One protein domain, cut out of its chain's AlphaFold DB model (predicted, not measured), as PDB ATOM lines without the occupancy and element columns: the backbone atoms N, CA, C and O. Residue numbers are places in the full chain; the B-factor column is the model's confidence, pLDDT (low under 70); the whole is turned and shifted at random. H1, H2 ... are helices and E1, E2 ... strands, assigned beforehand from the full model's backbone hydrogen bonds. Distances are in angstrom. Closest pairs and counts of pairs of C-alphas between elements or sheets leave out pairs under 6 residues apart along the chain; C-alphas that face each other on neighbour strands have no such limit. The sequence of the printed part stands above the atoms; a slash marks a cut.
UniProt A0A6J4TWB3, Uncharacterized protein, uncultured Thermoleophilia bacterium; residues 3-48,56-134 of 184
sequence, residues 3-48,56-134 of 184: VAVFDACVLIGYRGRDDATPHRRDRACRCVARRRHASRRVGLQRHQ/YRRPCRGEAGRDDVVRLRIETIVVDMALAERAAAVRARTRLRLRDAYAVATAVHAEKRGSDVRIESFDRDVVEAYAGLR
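This is residues 3 to 48 and 56 to 134 of the 184 residues of an uncharacterized protein of uncultured Thermoleophilia bacterium (UniProt A0A6J4TWB3). A small twisted sheet of four short parallel strands stands between two groups of helices: H5 packs over one face of it, with H4 on the far side of H5 and H6 next to the edge strand E4, while H1, H2 and the small H3 lie toward the other end of the longest axis. H1 and H2 only graze the sheet, and an unnamed stretch, residues 56 to 67, lies at the same end as these helices. The printed part has 125 residues, with six named helices and four named strands in the order E1 H1 H2 E2 H3 E3 H4 H5 E4 H6. The sheet runs E3 E2 E1 E4, with parallel neighbours, and the class is mixed, helices and strands. The whole is compact, with a radius of gyration of the C-alphas of 14.1 A, and its C-alphas span 41 by 28 by 26 A.

In the sheet, E1, residues 3 to 6, and E2, residues 40 to 43, are inner strands, while E3, residues 74 to 76, and E4, residues 116 to 120, are edge strands. From edge to edge the strands' lines turn by 90 degrees. E1 and E4 are parallel at 16 degrees, with N 3 and O 116 within hydrogen-bond range at 2.8 A. E2 and E1 are parallel at 20 degrees, with N 42 and O 4 at 2.8 A. E3 and E2 are parallel at 54 degrees, with N 75 and O 41 at 2.8 A. H5, residues 98 to 112, is the hub, touching three helices; its height over the sheet is 8.9 A, and it lies over E1 and E4, along the strands at 3 degrees to E1 on the local plane. H6, residues 124 to 133, is also on the sheet, and H5 and H6 on one face of it make two layers. H5 and H6 touch, closest at the C-alphas of Val 104 and Tyr 130, 5.6 A, and run the same way at a tilt of 37 degrees, only just steep. H4, residues 81 to 94, is not on the sheet; it touches H5, closest at the C-alphas of Ala 87 and Tyr 102, 5.0 A, opposite ways at a steep tilt of 68 degrees, only just short of about perpendicular. E3, H4 H5 and E4 form a split strand-helix-strand unit, two parallel strands joined through helices with E2 and E1 between them, and its crossover is right-handed. H1, residues 8 to 15, only just touches H5, with 3 pairs of C-alphas within 8 A, the closest those of Ala 8 and Arg 99, 7.3 A; H5 does so with residues 99 to 103 alone. H1 touches H2, residues 22 to 34, about perpendicular at 81 degrees, closest at the C-alphas of Gly 13 and Arg 25, 4.5 A. E1, H1 H2 and E2 form a strand-helix-strand unit of neighbour strands, also right-handed. H3, residues 68 to 71, touches no helix but is near H1. In H1, H2, H4, H5 and H6 every O i to N i+4 pair is within hydrogen-bond range; H3 is too short for one.

E1 begins at C-alpha 3, (-14.095, 1.812, 36.736). H5 is the longest helix, 20.8 A from first to last C-alpha; H4 measures 19.8 A, H2 18.6 A, H6 14.2 A and H1 10.3 A. E4, the longest strand, measures 13.3 A, and H6 ends at C-alpha 133, (-18.796, -8.717, 24.360).

The C-alphas of Gly 62 and Ala 92 are the two farthest apart, 42.3 A. Residues 49 to 55 are not printed, and C-alphas 48 and 56 are 15.2 A apart across this cut, in the link from E2 to H3. Of the links that are printed whole, H1 to H2 is short and the others are tight. The mean pLDDT of the printed part of this model is 74.4; it is under 70 at residues 16 to 22, 36 to 48 and 56 to 78.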
ATOM      1  N   VAL A   3     -15.341   2.589  36.808       83.38
ATOM      2  CA  VAL A   3     -14.095   1.812  36.736       83.38
ATOM      3  C   VAL A   3     -13.420   2.039  35.385       83.38
ATOM      4  O   VAL A   3     -14.022   1.822  34.335       83.38
ATOM      5  N   ALA A   4     -12.156   2.452  35.394       86.50
ATOM      6  CA  ALA A   4     -11.327   2.486  34.190       86.50
ATOM      7  C   ALA A   4     -10.390   1.274  34.174       86.50
ATOM      8  O   ALA A   4      -9.601   1.099  35.102       86.50
ATOM      9  N   VAL A   5     -10.459   0.456  33.125       87.50
ATOM     10  CA  VAL A   5      -9.525  -0.651  32.895       87.50
ATOM     11  C   VAL A   5      -8.507  -0.207  31.858       87.50
ATOM     12  O   VAL A   5      -8.861   0.090  30.719       87.50
ATOM     13  N   PHE A   6      -7.241  -0.140  32.255       85.25
ATOM     14  CA  PHE A   6      -6.157   0.194  31.344       85.25
ATOM     15  C   PHE A   6      -5.605  -1.076  30.724       85.25
ATOM     16  O   PHE A   6      -5.057  -1.933  31.427       85.25
ATOM     17  N   ASP A   7      -5.696  -1.159  29.398       85.38
ATOM     18  CA  ASP A   7      -4.904  -2.128  28.678       85.38
ATOM     19  C   ASP A   7      -3.419  -1.839  28.902       85.38
ATOM     20  O   ASP A   7      -2.931  -0.739  29.193       85.38
ATOM     21  N   ALA A   8      -2.669  -2.901  28.803       79.62
ATOM     22  CA  ALA A   8      -1.325  -2.958  29.240       79.62
ATOM     23  C   ALA A   8      -0.390  -2.279  28.202       79.62
ATOM     24  O   ALA A   8       0.734  -1.907  28.559       79.62
ATOM     25  N   CYS A   9      -0.835  -2.005  26.962       81.56
ATOM     26  CA  CYS A   9      -0.146  -1.065  26.066       81.56
ATOM     27  C   CYS A   9      -0.201   0.392  26.572       81.56
ATOM     28  O   CYS A   9       0.801   1.107  26.479       81.56
ATOM     29  N   VAL A  10      -1.310   0.807  27.198       80.94
ATOM     30  CA  VAL A  10      -1.459   2.137  27.811       80.94
ATOM     31  C   VAL A  10      -0.550   2.258  29.026       80.94
ATOM     32  O   VAL A  10       0.152   3.256  29.169       80.94
ATOM     33  N   LEU A  11      -0.478   1.214  29.857       77.50
ATOM     34  CA  LEU A  11       0.418   1.190  31.018       77.50
ATOM     35  C   LEU A  11       1.903   1.197  30.624       77.50
ATOM     36  O   LEU A  11       2.698   1.855  31.291       77.50
ATOM     37  N   ILE A  12       2.291   0.505  29.544       76.88
ATOM     38  CA  ILE A  12       3.669   0.564  29.019       76.88
ATOM     39  C   ILE A  12       3.991   1.971  28.514       76.88
ATOM     40  O   ILE A  12       5.031   2.517  28.880       76.88
ATOM     41  N   GLY A  13       3.098   2.566  27.712       74.56
ATOM     42  CA  GLY A  13       3.283   3.925  27.203       74.56
ATOM     43  C   GLY A  13       3.365   4.956  28.329       74.56
ATOM     44  O   GLY A  13       4.212   5.842  28.292       74.56
ATOM     45  N   TYR A  14       2.541   4.797  29.368       75.62
ATOM     46  CA  TYR A  14       2.529   5.683  30.531       75.62
ATOM     47  C   TYR A  14       3.819   5.582  31.359       75.62
ATOM     48  O   TYR A  14       4.361   6.600  31.786       75.62
ATOM     49  N   ARG A  15       4.340   4.361  31.550       72.56
ATOM     50  CA  ARG A  15       5.592   4.110  32.284       72.56
ATOM     51  C   ARG A  15       6.848   4.539  31.524       72.56
ATOM     52  O   ARG A  15       7.913   4.525  32.125       72.56
ATOM     53  N   GLY A  16       6.740   4.886  30.240       62.84
ATOM     54  CA  GLY A  16       7.870   5.382  29.456       62.84
ATOM     55  C   GLY A  16       9.020   4.377  29.344       62.84
ATOM     56  O   GLY A  16      10.167   4.753  29.553       62.84
ATOM     57  N   ARG A  17       8.719   3.101  29.055       59.16
ATOM     58  CA  ARG A  17       9.761   2.121  28.685       59.16
ATOM     59  C   ARG A  17      10.453   2.578  27.391       59.16
ATOM     60  O   ARG A  17       9.777   3.172  26.552       59.16
ATOM     61  N   ASP A  18      11.745   2.290  27.232       53.09
ATOM     62  CA  ASP A  18      12.588   2.820  26.142       53.09
ATOM     63  C   ASP A  18      12.051   2.547  24.720       53.09
ATOM     64  O   ASP A  18      12.263   3.354  23.820       53.09
ATOM     65  N   ASP A  19      11.242   1.500  24.532       55.06
ATOM     66  CA  ASP A  19      10.635   1.154  23.233       55.06
ATOM     67  C   ASP A  19       9.348   1.945  22.905       55.06
ATOM     68  O   ASP A  19       8.722   1.753  21.856       55.06
ATOM     69  N   ALA A  20       8.860   2.791  23.818       57.75
ATOM     70  CA  ALA A  20       7.647   3.567  23.591       57.75
ATOM     71  C   ALA A  20       7.958   4.813  22.751       57.75
ATOM     72  O   ALA A  20       8.611   5.745  23.216       57.75
ATOM     73  N   THR A  21       7.409   4.878  21.533       66.25
ATOM     74  CA  THR A  21       7.485   6.093  20.710       66.25
ATOM     75  C   THR A  21       6.949   7.313  21.484       66.25
ATOM     76  O   THR A  21       5.942   7.184  22.194       66.25
ATOM     77  N   PRO A  22       7.555   8.513  21.351       68.56
ATOM     78  CA  PRO A  22       7.142   9.715  22.090       68.56
ATOM     79  C   PRO A  22       5.634   9.998  22.005       68.56
ATOM     80  O   PRO A  22       4.979  10.279  23.007       68.56
ATOM     81  N   HIS A  23       5.044   9.781  20.827       73.69
ATOM     82  CA  HIS A  23       3.607   9.916  20.607       73.69
ATOM     83  C   HIS A  23       2.759   8.935  21.446       73.69
ATOM     84  O   HIS A  23       1.703   9.308  21.965       73.69
ATOM     85  N   ARG A  24       3.193   7.675  21.615       72.88
ATOM     86  CA  ARG A  24       2.496   6.694  22.473       72.88
ATOM     87  C   ARG A  24       2.528   7.111  23.937       72.88
ATOM     88  O   ARG A  24       1.529   6.928  24.634       72.88
ATOM     89  N   ARG A  25       3.641   7.686  24.388       73.88
ATOM     90  CA  ARG A  25       3.796   8.193  25.752       73.88
ATOM     91  C   ARG A  25       2.846   9.360  26.027       73.88
ATOM     92  O   ARG A  25       2.052   9.279  26.962       73.88
ATOM     93  N   ASP A  26       2.815  10.371  25.163       76.00
ATOM     94  CA  ASP A  26       1.893  11.507  25.314       76.00
ATOM     95  C   ASP A  26       0.427  11.075  25.269       76.00
ATOM     96  O   ASP A  26      -0.400  11.513  26.077       76.00
ATOM     97  N   ARG A  27       0.089  10.160  24.352       79.88
ATOM     98  CA  ARG A  27      -1.260   9.593  24.263       79.88
ATOM     99  C   ARG A  27      -1.638   8.847  25.545       79.88
ATOM    100  O   ARG A  27      -2.761   9.021  26.016       79.88
ATOM    101  N   ALA A  28      -0.719   8.083  26.140       78.44
ATOM    102  CA  ALA A  28      -0.951   7.366  27.396       78.44
ATOM    103  C   ALA A  28      -1.186   8.322  28.558       78.44
ATOM    104  O   ALA A  28      -2.135   8.154  29.321       78.44
ATOM    105  N   CYS A  29      -0.376   9.370  28.646       77.69
ATOM    106  CA  CYS A  29      -0.499  10.374  29.688       77.69
ATOM    107  C   CYS A  29      -1.818  11.148  29.579       77.69
ATOM    108  O   CYS A  29      -2.485  11.348  30.594       77.69
ATOM    109  N   ARG A  30      -2.281  11.458  28.360       79.31
ATOM    110  CA  ARG A  30      -3.633  12.001  28.136       79.31
ATOM    111  C   ARG A  30      -4.739  11.012  28.521       79.31
ATOM    112  O   ARG A  30      -5.692  11.415  29.183       79.31
ATOM    113  N   CYS A  31      -4.629   9.733  28.148       80.62
ATOM    114  CA  CYS A  31      -5.599   8.695  28.531       80.62
ATOM    115  C   CYS A  31      -5.738   8.579  30.052       80.62
ATOM    116  O   CYS A  31      -6.847   8.644  30.581       80.62
ATOM    117  N   VAL A  32      -4.615   8.472  30.759       76.12
ATOM    118  CA  VAL A  32      -4.589   8.361  32.219       76.12
ATOM    119  C   VAL A  32      -5.108   9.644  32.878       76.12
ATOM    120  O   VAL A  32      -5.938   9.568  33.785       76.12
ATOM    121  N   ALA A  33      -4.706  10.827  32.392       77.75
ATOM    122  CA  ALA A  33      -5.177  12.111  32.915       77.75
ATOM    123  C   ALA A  33      -6.706  12.267  32.813       77.75
ATOM    124  O   ALA A  33      -7.347  12.638  33.794       77.75
ATOM    125  N   ARG A  34      -7.315  11.887  31.679       80.19
ATOM    126  CA  ARG A  34      -8.781  11.925  31.482       80.19
ATOM    127  C   ARG A  34      -9.563  11.022  32.434       80.19
ATOM    128  O   ARG A  34     -10.772  11.180  32.585       80.19
ATOM    129  N   ARG A  35      -8.901  10.045  33.053       78.38
ATOM    130  CA  ARG A  35      -9.517   9.088  33.978       78.38
ATOM    131  C   ARG A  35      -9.143   9.355  35.434       78.38
ATOM    132  O   ARG A  35      -9.467   8.540  36.296       78.38
ATOM    133  N   ARG A  36      -8.565  10.527  35.738       68.44
ATOM    134  CA  ARG A  36      -8.274  10.974  37.114       68.44
ATOM    135  C   ARG A  36      -9.506  11.049  38.028       68.44
ATOM    136  O   ARG A  36      -9.350  10.996  39.240       68.44
ATOM    137  N   HIS A  37     -10.717  11.088  37.475       65.31
ATOM    138  CA  HIS A  37     -11.962  11.070  38.255       65.31
ATOM    139  C   HIS A  37     -12.649   9.696  38.305       65.31
ATOM    140  O   HIS A  37     -13.713   9.567  38.903       65.31
ATOM    141  N   ALA A  38     -12.070   8.654  37.692       59.44
ATOM    142  CA  ALA A  38     -12.605   7.302  37.834       59.44
ATOM    143  C   ALA A  38     -12.466   6.845  39.292       59.44
ATOM    144  O   ALA A  38     -11.376   6.935  39.864       59.44
ATOM    145  N   SER A  39     -13.569   6.351  39.863       54.84
ATOM    146  CA  SER A  39     -13.653   5.895  41.255       54.84
ATOM    147  C   SER A  39     -12.735   4.703  41.527       54.84
ATOM    148  O   SER A  39     -12.257   4.542  42.644       54.84
ATOM    149  N   ARG A  40     -12.482   3.878  40.504       59.72
ATOM    150  CA  ARG A  40     -11.531   2.763  40.531       59.72
ATOM    151  C   ARG A  40     -10.746   2.722  39.229       59.72
ATOM    152  O   ARG A  40     -11.310   2.935  38.154       59.72
ATOM    153  N   ARG A  41      -9.459   2.409  39.300       68.25
ATOM    154  CA  ARG A  41      -8.608   2.204  38.124       68.25
ATOM    155  C   ARG A  41      -7.965   0.845  38.240       68.25
ATOM    156  O   ARG A  41      -7.453   0.522  39.299       68.25
ATOM    157  N   VAL A  42      -8.004   0.063  37.175       66.56
ATOM    158  CA  VAL A  42      -7.520  -1.312  37.178       66.56
ATOM    159  C   VAL A  42      -6.486  -1.488  36.085       66.56
ATOM    160  O   VAL A  42      -6.706  -1.085  34.941       66.56
ATOM    161  N   GLY A  43      -5.361  -2.100  36.439       60.09
ATOM    162  CA  GLY A  43      -4.300  -2.432  35.501       60.09
ATOM    163  C   GLY A  43      -3.829  -3.866  35.685       60.09
ATOM    164  O   GLY A  43      -3.650  -4.328  36.811       60.09
ATOM    165  N   LEU A  44      -3.582  -4.560  34.575       59.81
ATOM    166  CA  LEU A  44      -2.919  -5.858  34.614       59.81
ATOM    167  C   LEU A  44      -1.412  -5.626  34.804       59.81
ATOM    168  O   LEU A  44      -0.689  -5.310  33.851       59.81
ATOM    169  N   GLN A  45      -0.927  -5.733  36.040       49.53
ATOM    170  CA  GLN A  45       0.507  -5.693  36.305       49.53
ATOM    171  C   GLN A  45       1.100  -7.084  36.086       49.53
ATOM    172  O   GLN A  45       0.624  -8.078  36.623       49.53
ATOM    173  N   ARG A  46       2.160  -7.159  35.276       50.69
ATOM    174  CA  ARG A  46       2.964  -8.377  35.150       50.69
ATOM    175  C   ARG A  46       3.589  -8.717  36.507       50.69
ATOM    176  O   ARG A  46       4.331  -7.894  37.039       50.69
ATOM    177  N   HIS A  47       3.415  -9.952  36.975       36.09
ATOM    178  CA  HIS A  47       4.526 -10.662  37.604       36.09
ATOM    179  C   HIS A  47       5.442 -11.126  36.471       36.09
ATOM    180  O   HIS A  47       5.186 -12.132  35.820       36.09
ATOM    181  N   GLN A  48       6.470 -10.338  36.170       39.47
ATOM    182  CA  GLN A  48       7.614 -10.829  35.416       39.47
ATOM    183  C   GLN A  48       8.778 -10.958  36.389       39.47
ATOM    184  O   GLN A  48       9.413  -9.969  36.749       39.47
ATOM    185  N   TYR A  56      13.758   2.695  33.614       45.19
ATOM    186  CA  TYR A  56      12.495   3.404  33.433       45.19
ATOM    187  C   TYR A  56      12.785   4.895  33.226       45.19
ATOM    188  O   TYR A  56      13.320   5.540  34.132       45.19
ATOM    189  N   ARG A  57      12.379   5.486  32.094       50.47
ATOM    190  CA  ARG A  57      12.271   6.951  32.026       50.47
ATOM    191  C   ARG A  57      11.109   7.418  32.904       50.47
ATOM    192  O   ARG A  57      10.105   6.725  33.060       50.47
ATOM    193  N   ARG A  58      11.251   8.623  33.473       50.81
ATOM    194  CA  ARG A  58      10.211   9.309  34.264       50.81
ATOM    195  C   ARG A  58       8.830   9.190  33.581       50.81
ATOM    196  O   ARG A  58       8.766   9.383  32.364       50.81
ATOM    197  N   PRO A  59       7.722   8.958  34.307       53.03
ATOM    198  CA  PRO A  59       6.375   9.177  33.766       53.03
ATOM    199  C   PRO A  59       6.222  10.625  33.248       53.03
ATOM    200  O   PRO A  59       7.073  11.484  33.497       53.03
ATOM    201  N   CYS A  60       5.220  10.908  32.406       49.47
ATOM    202  CA  CYS A  60       5.103  12.242  31.795       49.47
ATOM    203  C   CYS A  60       4.977  13.352  32.851       49.47
ATOM    204  O   CYS A  60       4.055  13.316  33.659       49.47
ATOM    205  N   ARG A  61       5.853  14.363  32.726       44.50
ATOM    206  CA  ARG A  61       6.062  15.540  33.594       44.50
ATOM    207  C   ARG A  61       6.573  15.247  35.010       44.50
ATOM    208  O   ARG A  61       5.827  14.829  35.877       44.50
ATOM    209  N   GLY A  62       7.825  15.651  35.243       42.69
ATOM    210  CA  GLY A  62       8.235  16.441  36.415       42.69
ATOM    211  C   GLY A  62       8.258  15.801  37.802       42.69
ATOM    212  O   GLY A  62       8.970  16.320  38.651       42.69
ATOM    213  N   GLU A  63       7.577  14.690  38.049       39.62
ATOM    214  CA  GLU A  63       7.501  14.087  39.382       39.62
ATOM    215  C   GLU A  63       8.025  12.642  39.346       39.62
ATOM    216  O   GLU A  63       8.078  11.985  38.305       39.62
ATOM    217  N   ALA A  64       8.631  12.233  40.457       40.25
ATOM    218  CA  ALA A  64       9.589  11.143  40.550       40.25
ATOM    219  C   ALA A  64       9.023   9.758  40.182       40.25
ATOM    220  O   ALA A  64       7.828   9.482  40.254       40.25
ATOM    221  N   GLY A  65       9.929   8.879  39.742       43.34
ATOM    222  CA  GLY A  65       9.626   7.511  39.341       43.34
ATOM    223  C   GLY A  65       9.031   6.649  40.457       43.34
ATOM    224  O   GLY A  65       9.093   6.983  41.629       43.34
ATOM    225  N   ARG A  66       8.479   5.499  40.052       43.34
ATOM    226  CA  ARG A  66       7.881   4.431  40.884       43.34
ATOM    227  C   ARG A  66       6.660   4.824  41.748       43.34
ATOM    228  O   ARG A  66       5.782   3.976  41.881       43.34
ATOM    229  N   ASP A  67       6.505   6.079  42.170       44.16
ATOM    230  CA  ASP A  67       5.407   6.549  43.038       44.16
ATOM    231  C   ASP A  67       4.087   6.885  42.318       44.16
ATOM    232  O   ASP A  67       3.018   6.909  42.931       44.16
ATOM    233  N   ASP A  68       4.087   7.084  40.999       49.66
ATOM    234  CA  ASP A  68       2.871   7.533  40.301       49.66
ATOM    235  C   ASP A  68       1.814   6.435  40.083       49.66
ATOM    236  O   ASP A  68       0.626   6.738  39.982       49.66
ATOM    237  N   VAL A  69       2.182   5.147  40.073       50.53
ATOM    238  CA  VAL A  69       1.175   4.059  40.070       50.53
ATOM    239  C   VAL A  69       0.416   4.036  41.405       50.53
ATOM    240  O   VAL A  69      -0.793   3.793  41.417       50.53
ATOM    241  N   VAL A  70       1.105   4.386  42.498       47.12
ATOM    242  CA  VAL A  70       0.527   4.561  43.838       47.12
ATOM    243  C   VAL A  70      -0.357   5.817  43.875       47.12
ATOM    244  O   VAL A  70      -1.506   5.736  44.310       47.12
ATOM    245  N   ARG A  71       0.089   6.953  43.312       47.34
ATOM    246  CA  ARG A  71      -0.730   8.188  43.220       47.34
ATOM    247  C   ARG A  71      -1.936   8.058  42.292       47.34
ATOM    248  O   ARG A  71      -2.957   8.711  42.505       47.34
ATOM    249  N   LEU A  72      -1.870   7.193  41.282       52.69
ATOM    250  CA  LEU A  72      -2.999   6.931  40.395       52.69
ATOM    251  C   LEU A  72      -4.059   6.002  41.005       52.69
ATOM    252  O   LEU A  72      -5.077   5.806  40.338       52.69
ATOM    253  N   ARG A  73      -3.862   5.452  42.217       55.19
ATOM    254  CA  ARG A  73      -4.750   4.436  42.819       55.19
ATOM    255  C   ARG A  73      -5.135   3.353  41.794       55.19
ATOM    256  O   ARG A  73      -6.308   3.008  41.658       55.19
ATOM    257  N   ILE A  74      -4.164   2.891  40.996       61.75
ATOM    258  CA  ILE A  74      -4.397   1.764  40.087       61.75
ATOM    259  C   ILE A  74      -4.348   0.507  40.938       61.75
ATOM    260  O   ILE A  74      -3.286   0.089  41.390       61.75
ATOM    261  N   GLU A  75      -5.505  -0.093  41.146       65.00
ATOM    262  CA  GLU A  75      -5.618  -1.393  41.767       65.00
ATOM    263  C   GLU A  75      -5.167  -2.466  40.775       65.00
ATOM    264  O   GLU A  75      -5.649  -2.565  39.640       65.00
ATOM    265  N   THR A  76      -4.212  -3.283  41.196       64.62
ATOM    266  CA  THR A  76      -3.839  -4.487  40.464       64.62
ATOM    267  C   THR A  76      -4.806  -5.595  40.827       64.62
ATOM    268  O   THR A  76      -4.896  -5.980  41.992       64.62
ATOM    269  N   ILE A  77      -5.526  -6.119  39.837       63.94
ATOM    270  CA  ILE A  77      -6.347  -7.309  40.048       63.94
ATOM    271  C   ILE A  77      -5.433  -8.528  40.048       63.94
ATOM    272  O   ILE A  77      -4.707  -8.775  39.083       63.94
ATOM    273  N   VAL A  78      -5.486  -9.276  41.147       68.31
ATOM    274  CA  VAL A  78      -4.894 -10.608  41.234       68.31
ATOM    275  C   VAL A  78      -5.649 -11.515  40.270       68.31
ATOM    276  O   VAL A  78      -6.879 -11.541  40.265       68.31
ATOM    277  N   VAL A  79      -4.912 -12.233  39.427       74.44
ATOM    278  CA  VAL A  79      -5.507 -13.198  38.506       74.44
ATOM    279  C   VAL A  79      -5.912 -14.433  39.302       74.44
ATOM    280  O   VAL A  79      -5.056 -15.222  39.695       74.44
ATOM    281  N   ASP A  80      -7.210 -14.579  39.550       80.00
ATOM    282  CA  ASP A  80      -7.802 -15.804  40.079       80.00
ATOM    283  C   ASP A  80      -8.217 -16.757  38.942       80.00
ATOM    284  O   ASP A  80      -8.181 -16.410  37.755       80.00
ATOM    285  N   MET A  81      -8.610 -17.982  39.305       83.75
ATOM    286  CA  MET A  81      -9.028 -18.996  38.330       83.75
ATOM    287  C   MET A  81     -10.235 -18.526  37.502       83.75
ATOM    288  O   MET A  81     -10.268 -18.714  36.290       83.75
ATOM    289  N   ALA A  82     -11.187 -17.826  38.126       83.88
ATOM    290  CA  ALA A  82     -12.386 -17.332  37.450       83.88
ATOM    291  C   ALA A  82     -12.070 -16.264  36.385       83.88
ATOM    292  O   ALA A  82     -12.709 -16.207  35.327       83.88
ATOM    293  N   LEU A  83     -11.086 -15.396  36.637       84.44
ATOM    294  CA  LEU A  83     -10.594 -14.424  35.669       84.44
ATOM    295  C   LEU A  83      -9.785 -15.109  34.563       84.44
ATOM    296  O   LEU A  83      -9.923 -14.718  33.402       84.44
ATOM    297  N   ALA A  84      -8.995 -16.133  34.896       86.00
ATOM    298  CA  ALA A  84      -8.234 -16.918  33.927       86.00
ATOM    299  C   ALA A  84      -9.148 -17.673  32.947       86.00
ATOM    300  O   ALA A  84      -8.980 -17.552  31.732       86.00
ATOM    301  N   GLU A  85     -10.173 -18.364  33.447       89.75
ATOM    302  CA  GLU A  85     -11.197 -19.028  32.628       89.75
ATOM    303  C   GLU A  85     -11.918 -18.035  31.716       89.75
ATOM    304  O   GLU A  85     -12.122 -18.277  30.523       89.75
ATOM    305  N   ARG A  86     -12.262 -16.858  32.249       88.69
ATOM    306  CA  ARG A  86     -12.897 -15.804  31.456       88.69
ATOM    307  C   ARG A  86     -11.970 -15.265  30.374       88.69
ATOM    308  O   ARG A  86     -12.428 -15.050  29.254       88.69
ATOM    309  N   ALA A  87     -10.691 -15.059  30.675       88.44
ATOM    310  CA  ALA A  87      -9.702 -14.634  29.690       88.44
ATOM    311  C   ALA A  87      -9.512 -15.689  28.591       88.44
ATOM    312  O   ALA A  87      -9.430 -15.331  27.414       88.44
ATOM    313  N   ALA A  88      -9.527 -16.979  28.942       89.25
ATOM    314  CA  ALA A  88      -9.509 -18.069  27.971       89.25
ATOM    315  C   ALA A  88     -10.748 -18.036  27.059       89.25
ATOM    316  O   ALA A  88     -10.611 -18.098  25.836       89.25
ATOM    317  N   ALA A  89     -11.944 -17.843  27.628       91.06
ATOM    318  CA  ALA A  89     -13.185 -17.729  26.861       91.06
ATOM    319  C   ALA A  89     -13.200 -16.503  25.930       91.06
ATOM    320  O   ALA A  89     -13.638 -16.605  24.783       91.06
ATOM    321  N   VAL A  90     -12.696 -15.351  26.391       91.44
ATOM    322  CA  VAL A  90     -12.530 -14.155  25.549       91.44
ATOM    323  C   VAL A  90     -11.588 -14.462  24.393       91.44
ATOM    324  O   VAL A  90     -11.959 -14.265  23.240       91.44
ATOM    325  N   ARG A  91     -10.405 -15.012  24.681       92.50
ATOM    326  CA  ARG A  91      -9.397 -15.334  23.666       92.50
ATOM    327  C   ARG A  91      -9.915 -16.314  22.616       92.50
ATOM    328  O   ARG A  91      -9.658 -16.112  21.433       92.50
ATOM    329  N   ALA A  92     -10.663 -17.336  23.027       90.50
ATOM    330  CA  ALA A  92     -11.273 -18.292  22.105       90.50
ATOM    331  C   ALA A  92     -12.259 -17.619  21.132       90.50
ATOM    332  O   ALA A  92     -12.345 -18.017  19.974       90.50
ATOM    333  N   ARG A  93     -12.974 -16.579  21.583       90.44
ATOM    334  CA  ARG A  93     -13.979 -15.856  20.783       90.44
ATOM    335  C   ARG A  93     -13.394 -14.751  19.909       90.44
ATOM    336  O   ARG A  93     -13.928 -14.494  18.838       90.44
ATOM    337  N   THR A  94     -12.335 -14.085  20.361       89.38
ATOM    338  CA  THR A  94     -11.836 -12.847  19.733       89.38
ATOM    339  C   THR A  94     -10.462 -12.995  19.093       89.38
ATOM    340  O   THR A  94     -10.023 -12.093  18.390       89.38
ATOM    341  N   ARG A  95      -9.758 -14.109  19.342       92.31
ATOM    342  CA  ARG A  95      -8.374 -14.359  18.892       92.31
ATOM    343  C   ARG A  95      -7.349 -13.313  19.360       92.31
ATOM    344  O   ARG A  95      -6.225 -13.300  18.865       92.31
ATOM    345  N   LEU A  96      -7.695 -12.486  20.350       91.19
ATOM    346  CA  LEU A  96      -6.782 -11.514  20.951       91.19
ATOM    347  C   LEU A  96      -5.557 -12.193  21.581       91.19
ATOM    348  O   LEU A  96      -5.600 -13.349  22.023       91.19
ATOM    349  N   ARG A  97      -4.452 -11.446  21.698       91.00
ATOM    350  CA  ARG A  97      -3.296 -11.907  22.477       91.00
ATOM    351  C   ARG A  97      -3.716 -12.092  23.932       91.00
ATOM    352  O   ARG A  97      -4.616 -11.420  24.426       91.00
ATOM    353  N   LEU A  98      -3.033 -12.984  24.647       85.50
ATOM    354  CA  LEU A  98      -3.407 -13.343  26.020       85.50
ATOM    355  C   LEU A  98      -3.561 -12.114  26.934       85.50
ATOM    356  O   LEU A  98      -4.531 -12.009  27.674       85.50
ATOM    357  N   ARG A  99      -2.624 -11.165  26.845       85.62
ATOM    358  CA  ARG A  99      -2.624  -9.926  27.636       85.62
ATOM    359  C   ARG A  99      -3.864  -9.066  27.380       85.62
ATOM    360  O   ARG A  99      -4.484  -8.586  28.323       85.62
ATOM    361  N   ASP A 100      -4.225  -8.946  26.115       89.00
ATOM    362  CA  ASP A 100      -5.343  -8.142  25.637       89.00
ATOM    363  C   ASP A 100      -6.677  -8.813  26.009       89.00
ATOM    364  O   ASP A 100      -7.613  -8.165  26.479       89.00
ATOM    365  N   ALA A 101      -6.730 -10.149  25.931       90.25
ATOM    366  CA  ALA A 101      -7.859 -10.941  26.409       90.25
ATOM    367  C   ALA A 101      -8.086 -10.783  27.924       90.25
ATOM    368  O   ALA A 101      -9.233 -10.697  28.360       90.25
ATOM    369  N   TYR A 102      -7.022 -10.680  28.729       89.50
ATOM    370  CA  TYR A 102      -7.132 -10.384  30.163       89.50
ATOM    371  C   TYR A 102      -7.669  -8.975  30.442       89.50
ATOM    372  O   TYR A 102      -8.471  -8.809  31.364       89.50
ATOM    373  N   ALA A 103      -7.275  -7.965  29.658       89.81
ATOM    374  CA  ALA A 103      -7.808  -6.608  29.795       89.81
ATOM    375  C   ALA A 103      -9.326  -6.582  29.537       89.81
ATOM    376  O   ALA A 103     -10.094  -6.063  30.350       89.81
ATOM    377  N   VAL A 104      -9.770  -7.238  28.462       91.50
ATOM    378  CA  VAL A 104     -11.196  -7.375  28.130       91.50
ATOM    379  C   VAL A 104     -11.945  -8.195  29.187       91.50
ATOM    380  O   VAL A 104     -12.994  -7.767  29.668       91.50
ATOM    381  N   ALA A 105     -11.403  -9.340  29.614       91.44
ATOM    382  CA  ALA A 105     -12.016 -10.185  30.642       91.44
ATOM    383  C   ALA A 105     -12.196  -9.448  31.975       91.44
ATOM    384  O   ALA A 105     -13.228  -9.599  32.632       91.44
ATOM    385  N   THR A 106     -11.220  -8.615  32.340       89.06
ATOM    386  CA  THR A 106     -11.265  -7.752  33.523       89.06
ATOM    387  C   THR A 106     -12.374  -6.712  33.416       89.06
ATOM    388  O   THR A 106     -13.146  -6.532  34.358       89.06
ATOM    389  N   ALA A 107     -12.500  -6.061  32.259       89.81
ATOM    390  CA  ALA A 107     -13.537  -5.065  32.030       89.81
ATOM    391  C   ALA A 107     -14.945  -5.678  32.107       89.81
ATOM    392  O   ALA A 107     -15.795  -5.188  32.851       89.81
ATOM    393  N   VAL A 108     -15.151  -6.830  31.460       89.25
ATOM    394  CA  VAL A 108     -16.403  -7.599  31.556       89.25
ATOM    395  C   VAL A 108     -16.660  -8.069  32.993       89.25
ATOM    396  O   VAL A 108     -17.803  -8.106  33.446       89.25
ATOM    397  N   HIS A 109     -15.617  -8.434  33.746       86.00
ATOM    398  CA  HIS A 109     -15.761  -8.825  35.147       86.00
ATOM    399  C   HIS A 109     -16.233  -7.677  36.035       86.00
ATOM    400  O   HIS A 109     -17.148  -7.874  36.834       86.00
ATOM    401  N   ALA A 110     -15.641  -6.495  35.893       83.62
ATOM    402  CA  ALA A 110     -16.048  -5.322  36.655       83.62
ATOM    403  C   ALA A 110     -17.482  -4.884  36.307       83.62
ATOM    404  O   ALA A 110     -18.251  -4.520  37.197       83.62
ATOM    405  N   GLU A 111     -17.875  -4.989  35.036       85.81
ATOM    406  CA  GLU A 111     -19.217  -4.631  34.575       85.81
ATOM    407  C   GLU A 111     -20.285  -5.559  35.153       85.81
ATOM    408  O   GLU A 111     -21.291  -5.086  35.674       85.81
ATOM    409  N   LYS A 112     -20.036  -6.874  35.164       83.69
ATOM    410  CA  LYS A 112     -20.948  -7.856  35.776       83.69
ATOM    411  C   LYS A 112     -21.174  -7.631  37.274       83.69
ATOM    412  O   LYS A 112     -22.174  -8.094  37.803       83.69
ATOM    413  N   ARG A 113     -20.273  -6.914  37.955       80.06
ATOM    414  CA  ARG A 113     -20.437  -6.488  39.356       80.06
ATOM    415  C   ARG A 113     -21.169  -5.142  39.501       80.06
ATOM    416  O   ARG A 113     -21.144  -4.558  40.579       80.06
ATOM    417  N   GLY A 114     -21.775  -4.620  38.433       81.38
ATOM    418  CA  GLY A 114     -22.546  -3.371  38.443       81.38
ATOM    419  C   GLY A 114     -21.702  -2.096  38.327       81.38
ATOM    420  O   GLY A 114     -22.156  -1.011  38.694       81.38
ATOM    421  N   SER A 115     -20.457  -2.195  37.850       83.06
ATOM    422  CA  SER A 115     -19.621  -1.011  37.619       83.06
ATOM    423  C   SER A 115     -19.873  -0.389  36.242       83.06
ATOM    424  O   SER A 115     -20.066  -1.094  35.257       83.06
ATOM    425  N   ASP A 116     -19.793   0.940  36.156       85.00
ATOM    426  CA  ASP A 116     -19.722   1.657  34.879       85.00
ATOM    427  C   ASP A 116     -18.275   1.581  34.374       85.00
ATOM    428  O   ASP A 116     -17.393   2.279  34.886       85.00
ATOM    429  N   VAL A 117     -18.011   0.650  33.457       88.25
ATOM    430  CA  VAL A 117     -16.654   0.278  33.043       88.25
ATOM    431  C   VAL A 117     -16.286   0.870  31.691       88.25
ATOM    432  O   VAL A 117     -16.963   0.641  30.687       88.25
ATOM    433  N   ARG A 118     -15.129   1.534  31.640       88.75
ATOM    434  CA  ARG A 118     -14.485   1.984  30.399       88.75
ATOM    435  C   ARG A 118     -13.133   1.309  30.228       88.75
ATOM    436  O   ARG A 118     -12.316   1.340  31.147       88.75
ATOM    437  N   ILE A 119     -12.888   0.741  29.051       89.62
ATOM    438  CA  ILE A 119     -11.576   0.210  28.673       89.62
ATOM    439  C   ILE A 119     -10.778   1.285  27.925       89.62
ATOM    440  O   ILE A 119     -11.309   1.970  27.053       89.62
ATOM    441  N   GLU A 120      -9.508   1.455  28.275       89.56
ATOM    442  CA  GLU A 120      -8.570   2.340  27.580       89.56
ATOM    443  C   GLU A 120      -7.484   1.480  26.931       89.56
ATOM    444  O   GLU A 120      -6.693   0.851  27.634       89.56
ATOM    445  N   SER A 121      -7.434   1.467  25.598       89.19
ATOM    446  CA  SER A 121      -6.428   0.749  24.810       89.19
ATOM    447  C   SER A 121      -5.978   1.580  23.606       89.19
ATOM    448  O   SER A 121      -6.717   2.432  23.108       89.19
ATOM    449  N   PHE A 122      -4.751   1.349  23.137       87.69
ATOM    450  CA  PHE A 122      -4.297   1.828  21.824       87.69
ATOM    451  C   PHE A 122      -4.553   0.826  20.710       87.69
ATOM    452  O   PHE A 122      -4.428   1.196  19.543       87.69
ATOM    453  N   ASP A 123      -4.874  -0.406  21.083       87.69
ATOM    454  CA  ASP A 123      -5.251  -1.460  20.169       87.69
ATOM    455  C   ASP A 123      -6.759  -1.384  19.909       87.69
ATOM    456  O   ASP A 123      -7.569  -1.399  20.843       87.69
ATOM    457  N   ARG A 124      -7.119  -1.247  18.632       90.81
ATOM    458  CA  ARG A 124      -8.507  -1.133  18.192       90.81
ATOM    459  C   ARG A 124      -9.254  -2.446  18.403       90.81
ATOM    460  O   ARG A 124     -10.393  -2.399  18.865       90.81
ATOM    461  N   ASP A 125      -8.595  -3.581  18.186       91.56
ATOM    462  CA  ASP A 125      -9.198  -4.909  18.311       91.56
ATOM    463  C   ASP A 125      -9.663  -5.152  19.752       91.56
ATOM    464  O   ASP A 125     -10.699  -5.763  19.991       91.56
ATOM    465  N   VAL A 126      -8.939  -4.604  20.733       90.44
ATOM    466  CA  VAL A 126      -9.302  -4.669  22.159       90.44
ATOM    467  C   VAL A 126     -10.566  -3.876  22.465       90.44
ATOM    468  O   VAL A 126     -11.430  -4.346  23.209       90.44
ATOM    469  N   VAL A 127     -10.677  -2.670  21.908       92.06
ATOM    470  CA  VAL A 127     -11.845  -1.803  22.111       92.06
ATOM    471  C   VAL A 127     -13.077  -2.415  21.446       92.06
ATOM    472  O   VAL A 127     -14.136  -2.477  22.069       92.06
ATOM    473  N   GLU A 128     -12.930  -2.914  20.220       91.69
ATOM    474  CA  GLU A 128     -14.013  -3.552  19.468       91.69
ATOM    475  C   GLU A 128     -14.449  -4.875  20.101       91.69
ATOM    476  O   GLU A 128     -15.643  -5.097  20.298       91.69
ATOM    477  N   ALA A 129     -13.501  -5.717  20.519       92.06
ATOM    478  CA  ALA A 129     -13.796  -6.950  21.239       92.06
ATOM    479  C   ALA A 129     -14.562  -6.687  22.538       92.06
ATOM    480  O   ALA A 129     -15.514  -7.400  22.850       92.06
ATOM    481  N   TYR A 130     -14.168  -5.663  23.300       91.56
ATOM    482  CA  TYR A 130     -14.896  -5.293  24.507       91.56
ATOM    483  C   TYR A 130     -16.320  -4.824  24.188       91.56
ATOM    484  O   TYR A 130     -17.261  -5.292  24.825       91.56
ATOM    485  N   ALA A 131     -16.493  -3.964  23.180       90.31
ATOM    486  CA  ALA A 131     -17.811  -3.491  22.757       90.31
ATOM    487  C   ALA A 131     -18.725  -4.642  22.299       90.31
ATOM    488  O   ALA A 131     -19.881  -4.696  22.710       90.31
ATOM    489  N   GLY A 132     -18.200  -5.594  21.521       88.50
ATOM    490  CA  GLY A 132     -18.954  -6.754  21.036       88.50
ATOM    491  C   GLY A 132     -19.278  -7.803  22.108       88.50
ATOM    492  O   GLY A 132     -20.178  -8.617  21.917       88.50
ATOM    493  N   LEU A 133     -18.564  -7.799  23.238       85.75
ATOM    494  CA  LEU A 133     -18.796  -8.717  24.360       85.75
ATOM    495  C   LEU A 133     -19.692  -8.138  25.457       85.75
ATOM    496  O   LEU A 133     -20.088  -8.882  26.362       85.75
ATOM    497  N   ARG A 134     -20.025  -6.844  25.397       76.44
ATOM    498  CA  ARG A 134     -21.035  -6.274  26.285       76.44
ATOM    499  C   ARG A 134     -22.409  -6.826  25.896       76.44
ATOM    500  O   ARG A 134     -22.826  -6.635  24.755       76.44
TER     501      ARG A 134